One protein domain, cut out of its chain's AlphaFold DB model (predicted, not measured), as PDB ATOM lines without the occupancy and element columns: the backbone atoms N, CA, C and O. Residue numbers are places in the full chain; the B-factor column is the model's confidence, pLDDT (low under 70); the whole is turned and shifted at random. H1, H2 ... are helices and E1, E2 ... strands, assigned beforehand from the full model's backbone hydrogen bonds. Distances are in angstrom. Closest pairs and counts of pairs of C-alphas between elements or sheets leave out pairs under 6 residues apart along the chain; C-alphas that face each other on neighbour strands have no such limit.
ATOM      1  N   VAL A 244     -36.988 -14.123  19.363       74.94
ATOM      2  CA  VAL A 244     -35.670 -13.576  19.716       74.94
ATOM      3  C   VAL A 244     -35.813 -12.269  20.495       74.94
ATOM      4  O   VAL A 244     -36.792 -11.537  20.332       74.94
ATOM      5  N   MET A 245     -34.821 -11.954  21.326       79.19
ATOM      6  CA  MET A 245     -34.715 -10.645  21.966       79.19
ATOM      7  C   MET A 245     -33.956  -9.692  21.044       79.19
ATOM      8  O   MET A 245     -32.838  -9.986  20.626       79.19
ATOM      9  N   VAL A 246     -34.557  -8.548  20.727       77.50
ATOM     10  CA  VAL A 246     -33.941  -7.493  19.917       77.50
ATOM     11  C   VAL A 246     -33.809  -6.212  20.719       77.50
ATOM     12  O   VAL A 246     -34.690  -5.854  21.498       77.50
ATOM     13  N   LEU A 247     -32.704  -5.506  20.502       74.12
ATOM     14  CA  LEU A 247     -32.509  -4.165  21.027       74.12
ATOM     15  C   LEU A 247     -33.080  -3.157  20.028       74.12
ATOM     16  O   LEU A 247     -32.663  -3.108  18.870       74.12
ATOM     17  N   THR A 248     -34.039  -2.349  20.464       65.81
ATOM     18  CA  THR A 248     -34.585  -1.262  19.640       65.81
ATOM     19  C   THR A 248     -33.624  -0.071  19.576       65.81
ATOM     20  O   THR A 248     -32.708   0.055  20.387       65.81
ATOM     21  N   THR A 249     -33.865   0.869  18.655       58.19
ATOM     22  CA  THR A 249     -33.093   2.124  18.536       58.19
ATOM     23  C   THR A 249     -33.105   2.971  19.819       58.19
ATOM     24  O   THR A 249     -32.216   3.792  20.013       58.19
ATOM     25  N   GLY A 250     -34.077   2.752  20.713       49.44
ATOM     26  CA  GLY A 250     -34.152   3.390  22.032       49.44
ATOM     27  C   GLY A 250     -33.430   2.636  23.155       49.44
ATOM     28  O   GLY A 250     -33.583   3.015  24.310       49.44
ATOM     29  N   GLY A 251     -32.697   1.556  22.856       60.47
ATOM     30  CA  GLY A 251     -32.021   0.737  23.870       60.47
ATOM     31  C   GLY A 251     -32.959  -0.165  24.683       60.47
ATOM     32  O   GLY A 251     -32.539  -0.738  25.683       60.47
ATOM     33  N   VAL A 252     -34.221  -0.311  24.264       61.38
ATOM     34  CA  VAL A 252     -35.202  -1.191  24.919       61.38
ATOM     35  C   VAL A 252     -35.090  -2.596  24.336       61.38
ATOM     36  O   VAL A 252     -35.166  -2.747  23.113       61.38
ATOM     37  N   LEU A 253     -34.942  -3.609  25.195       76.06
ATOM     38  CA  LEU A 253     -35.030  -5.018  24.809       76.06
ATOM     39  C   LEU A 253     -36.494  -5.407  24.571       76.06
ATOM     40  O   LEU A 253     -37.347  -5.195  25.430       76.06
ATOM     41  N   GLN A 254     -36.785  -6.010  23.423       74.62
ATOM     42  CA  GLN A 254     -38.117  -6.498  23.063       74.62
ATOM     43  C   GLN A 254     -38.057  -7.945  22.582       74.62
ATOM     44  O   GLN A 254     -37.139  -8.322  21.859       74.62
ATOM     45  N   LYS A 255     -39.071  -8.742  22.936       75.06
ATOM     46  CA  LYS A 255     -39.287 -10.081  22.374       75.06
ATOM     47  C   LYS A 255     -39.995  -9.937  21.023       75.06
ATOM     48  O   LYS A 255     -41.079  -9.361  20.965       75.06
ATOM     49  N   THR A 256     -39.413 -10.457  19.945       72.88
ATOM     50  CA  THR A 256     -40.018 -10.440  18.601       72.88
ATOM     51  C   THR A 256     -39.867 -11.783  17.892       72.88
ATOM     52  O   THR A 256     -38.953 -12.542  18.199       72.88
ATOM     53  N   LYS A 257     -40.762 -12.112  16.953       72.06
ATOM     54  CA  LYS A 257     -40.653 -13.352  16.166       72.06
ATOM     55  C   LYS A 257     -39.497 -13.236  15.181       72.06
ATOM     56  O   LYS A 257     -39.423 -12.248  14.449       72.06
ATOM     57  N   LEU A 258     -38.651 -14.256  15.087       71.94
ATOM     58  CA  LEU A 258     -37.538 -14.290  14.136       71.94
ATOM     59  C   LEU A 258     -38.020 -14.113  12.687       71.94
ATOM     60  O   LEU A 258     -37.418 -13.369  11.917       71.94
ATOM     61  N   SER A 259     -39.164 -14.709  12.341       68.81
ATOM     62  CA  SER A 259     -39.791 -14.567  11.020       68.81
ATOM     63  C   SER A 259     -40.196 -13.132  10.670       68.81
ATOM     64  O   SER A 259     -40.308 -12.814   9.493       68.81
ATOM     65  N   SER A 260     -40.380 -12.249  11.659       71.38
ATOM     66  CA  SER A 260     -40.666 -10.825  11.423       71.38
ATOM     67  C   SER A 260     -39.414  -9.990  11.126       71.38
ATOM     68  O   SER A 260     -39.518  -8.877  10.612       71.38
ATOM     69  N   LEU A 261     -38.230 -10.518  11.454       75.50
ATOM     70  CA  LEU A 261     -36.943  -9.850  11.243       75.50
ATOM     71  C   LEU A 261     -36.322 -10.208   9.895       75.50
ATOM     72  O   LEU A 261     -35.581  -9.408   9.321       75.50
ATOM     73  N   VAL A 262     -36.618 -11.403   9.387       79.06
ATOM     74  CA  VAL A 262     -36.179 -11.841   8.064       79.06
ATOM     75  C   VAL A 262     -37.124 -11.254   7.018       79.06
ATOM     76  O   VAL A 262     -38.341 -11.315   7.161       79.06
ATOM     77  N   LYS A 263     -36.568 -10.684   5.948       83.31
ATOM     78  CA  LYS A 263     -37.337 -10.194   4.799       83.31
ATOM     79  C   LYS A 263     -36.996 -11.051   3.589       83.31
ATOM     80  O   LYS A 263     -35.824 -11.185   3.252       83.31
ATOM     81  N   ALA A 264     -38.013 -11.617   2.951       87.75
ATOM     82  CA  ALA A 264     -37.899 -12.201   1.622       87.75
ATOM     83  C   ALA A 264     -38.583 -11.268   0.626       87.75
ATOM     84  O   ALA A 264     -39.625 -10.691   0.933       87.75
ATOM     85  N   ASP A 265     -37.975 -11.102  -0.540       90.44
ATOM     86  CA  ASP A 265     -38.499 -10.263  -1.610       90.44
ATOM     87  C   ASP A 265     -38.122 -10.869  -2.968       90.44
ATOM     88  O   ASP A 265     -37.265 -11.752  -3.050       90.44
ATOM     89  N   ASN A 266     -38.767 -10.383  -4.027       92.88
ATOM     90  CA  ASN A 266     -38.436 -10.643  -5.421       92.88
ATOM     91  C   ASN A 266     -38.273 -12.138  -5.776       92.88
ATOM     92  O   ASN A 266     -37.189 -12.609  -6.120       92.88
ATOM     93  N   GLY A 267     -39.370 -12.897  -5.709       91.00
ATOM     94  CA  GLY A 267     -39.398 -14.335  -6.027       91.00
ATOM     95  C   GLY A 267     -39.154 -15.263  -4.837       91.00
ATOM     96  O   GLY A 267     -39.423 -16.465  -4.931       91.00
ATOM     97  N   LEU A 268     -38.719 -14.709  -3.703       92.31
ATOM     98  CA  LEU A 268     -38.614 -15.417  -2.433       92.31
ATOM     99  C   LEU A 268     -39.824 -15.134  -1.536       92.31
ATOM    100  O   LEU A 268     -40.375 -14.036  -1.535       92.31
ATOM    101  N   THR A 269     -40.204 -16.120  -0.733       88.44
ATOM    102  CA  THR A 269     -41.263 -16.022   0.280       88.44
ATOM    103  C   THR A 269     -40.784 -16.596   1.603       88.44
ATOM    104  O   THR A 269     -39.925 -17.474   1.627       88.44
ATOM    105  N   ILE A 270     -41.356 -16.128   2.710       87.06
ATOM    106  CA  ILE A 270     -41.192 -16.765   4.019       87.06
ATOM    107  C   ILE A 270     -42.464 -17.553   4.289       87.06
ATOM    108  O   ILE A 270     -43.552 -16.984   4.242       87.06
ATOM    109  N   ASN A 271     -42.331 -18.848   4.560       83.19
ATOM    110  CA  ASN A 271     -43.475 -19.637   4.991       83.19
ATOM    111  C   ASN A 271     -43.868 -19.199   6.406       83.19
ATOM    112  O   ASN A 271     -43.079 -19.301   7.342       83.19
ATOM    113  N   ASP A 272     -45.086 -18.707   6.570       78.56
ATOM    114  CA  ASP A 272     -45.642 -18.289   7.859       78.56
ATOM    115  C   ASP A 272     -46.206 -19.464   8.681       78.56
ATOM    116  O   ASP A 272     -46.724 -19.264   9.778       78.56
ATOM    117  N   GLY A 273     -46.090 -20.690   8.164       76.12
ATOM    118  CA  GLY A 273     -46.622 -21.914   8.754       76.12
ATOM    119  C   GLY A 273     -48.043 -22.254   8.302       76.12
ATOM    120  O   GLY A 273     -48.537 -23.320   8.665       76.12
ATOM    121  N   SER A 274     -48.693 -21.412   7.488       77.81
ATOM    122  CA  SER A 274     -50.071 -21.639   7.020       77.81
ATOM    123  C   SER A 274     -50.206 -22.809   6.043       77.81
ATOM    124  O   SER A 274     -51.253 -23.451   5.991       77.81
ATOM    125  N   THR A 275     -49.155 -23.104   5.273       74.50
ATOM    126  CA  THR A 275     -49.162 -24.150   4.233       74.50
ATOM    127  C   THR A 275     -48.469 -25.436   4.682       74.50
ATOM    128  O   THR A 275     -48.931 -26.530   4.364       74.50
ATOM    129  N   ASN A 276     -47.384 -25.315   5.453       79.25
ATOM    130  CA  ASN A 276     -46.694 -26.424   6.104       79.25
ATOM    131  C   ASN A 276     -46.033 -25.936   7.397       79.25
ATOM    132  O   ASN A 276     -45.048 -25.196   7.348       79.25
ATOM    133  N   ALA A 277     -46.540 -26.386   8.544       79.12
ATOM    134  CA  ALA A 277     -46.015 -26.003   9.851       79.12
ATOM    135  C   ALA A 277     -44.544 -26.419  10.055       79.12
ATOM    136  O   ALA A 277     -43.803 -25.713  10.732       79.12
ATOM    137  N   ALA A 278     -44.088 -27.514   9.430       80.12
ATOM    138  CA  ALA A 278     -42.700 -27.982   9.543       80.12
ATOM    139  C   ALA A 278     -41.677 -27.060   8.848       80.12
ATOM    140  O   ALA A 278     -40.471 -27.159   9.086       80.12
ATOM    141  N   ASP A 279     -42.156 -26.168   7.981       78.75
ATOM    142  CA  ASP A 279     -41.338 -25.235   7.212       78.75
ATOM    143  C   ASP A 279     -41.561 -23.774   7.623       78.75
ATOM    144  O   ASP A 279     -41.034 -22.874   6.969       78.75
ATOM    145  N   ALA A 280     -42.315 -23.521   8.699       78.81
ATOM    146  CA  ALA A 280     -42.542 -22.177   9.212       78.81
ATOM    147  C   ALA A 280     -41.207 -21.454   9.489       78.81
ATOM    148  O   ALA A 280     -40.281 -22.013  10.077       78.81
ATOM    149  N   GLY A 281     -41.093 -20.208   9.033       77.31
ATOM    150  CA  GLY A 281     -39.897 -19.373   9.146       77.31
ATOM    151  C   GLY A 281     -38.819 -19.612   8.080       77.31
ATOM    152  O   GLY A 281     -37.859 -18.844   8.029       77.31
ATOM    153  N   LYS A 282     -38.952 -20.620   7.204       83.62
ATOM    154  CA  LYS A 282     -37.982 -20.856   6.120       83.62
ATOM    155  C   LYS A 282     -38.203 -19.890   4.954       83.62
ATOM    156  O   LYS A 282     -39.340 -19.625   4.565       83.62
ATOM    157  N   VAL A 283     -37.102 -19.422   4.363       88.75
ATOM    158  CA  VAL A 283     -37.108 -18.712   3.074       88.75
ATOM    159  C   VAL A 283     -37.202 -19.741   1.947       88.75
ATOM    160  O   VAL A 283     -36.442 -20.708   1.921       88.75
ATOM    161  N   GLN A 284     -38.134 -19.540   1.025       88.62
ATOM    162  CA  GLN A 284     -38.454 -20.455  -0.067       88.62
ATOM    163  C   GLN A 284     -38.519 -19.709  -1.401       88.62
ATOM    164  O   GLN A 284     -38.791 -18.511  -1.439       88.62
ATOM    165  N   LEU A 285     -38.304 -20.433  -2.501       90.19
ATOM    166  CA  LEU A 285     -38.650 -19.967  -3.846       90.19
ATOM    167  C   LEU A 285     -40.162 -20.139  -4.048       90.19
ATOM    168  O   LEU A 285     -40.684 -21.219  -3.773       90.19
ATOM    169  N   GLY A 286     -40.857 -19.109  -4.538       84.94
ATOM    170  CA  GLY A 286     -42.309 -19.206  -4.762       84.94
ATOM    171  C   GLY A 286     -43.103 -17.899  -4.758       84.94
ATOM    172  O   GLY A 286     -44.329 -17.943  -4.831       84.94
ATOM    173  N   GLY A 287     -42.442 -16.741  -4.675       86.62
ATOM    174  CA  GLY A 287     -43.093 -15.427  -4.724       86.62
ATOM    175  C   GLY A 287     -43.208 -14.852  -6.135       86.62
ATOM    176  O   GLY A 287     -42.619 -15.359  -7.089       86.62
ATOM    177  N   ALA A 288     -43.929 -13.736  -6.268       88.44
ATOM    178  CA  ALA A 288     -43.884 -12.934  -7.487       88.44
ATOM    179  C   ALA A 288     -42.526 -12.224  -7.616       88.44
ATOM    180  O   ALA A 288     -41.972 -11.730  -6.631       88.44
TER     181      ALA A 288
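What this domain is: This is residues 244 to 288 of the 433 residues of an uncharacterized protein of Sphingobacterium olei (UniProt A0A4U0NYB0). What shape do these atoms make? Two small hairpins of two strands each, E1 with E2 and E3 with E4, lie toward opposite ends of a flat, loose whole, with the short helix H1 between them. A long loop, residues 271 to 282, joins E3 to E4. What is it made of? The printed part has 45 residues with four named strands and one named helix, in the order E1, E2, H1, E3, E4; both sheets are antiparallel, the class is mixed, and under half of the residues are in named elements. How large is it? It is loose, with a radius of gyration of the C-alphas of 13.0 A and spans of 36 by 23 by 11 A.

How they stand to each other: How does the first hairpin pair? E1, residues 244 to 247, and E2, residues 253 to 257, are antiparallel at 140 degrees; N 246 and O 254 are 2.8 A apart, within hydrogen-bond range. What follows? H1, residues 258 to 261, is too short for an O i to N i+4 pair; its one O i to N i+3 pair is within range. How does the second hairpin pair? E3, residues 268 to 270, and E4, residues 283 to 285, are antiparallel at 140 degrees, with N 284 and O 269 at 2.8 A, within hydrogen-bond range. E1 and E2 are apart from E3 and E4.

Where its parts are: Where does E1 begin? C-alpha 244 is at (-35.670, -13.576, 19.716). Which strand is longest? E2 measures 13.3 A from first to last C-alpha. Where does E4 end? C-alpha 285 is at (-38.650, -19.967, -3.846).

The domain as a whole: Which C-alphas are farthest apart? Those of Gly 251 and Gly 286, at 36.4 A. Is anything missing or uncertain? The printed part has no cut; residues 248 to 252 and 259 have pLDDT under 70.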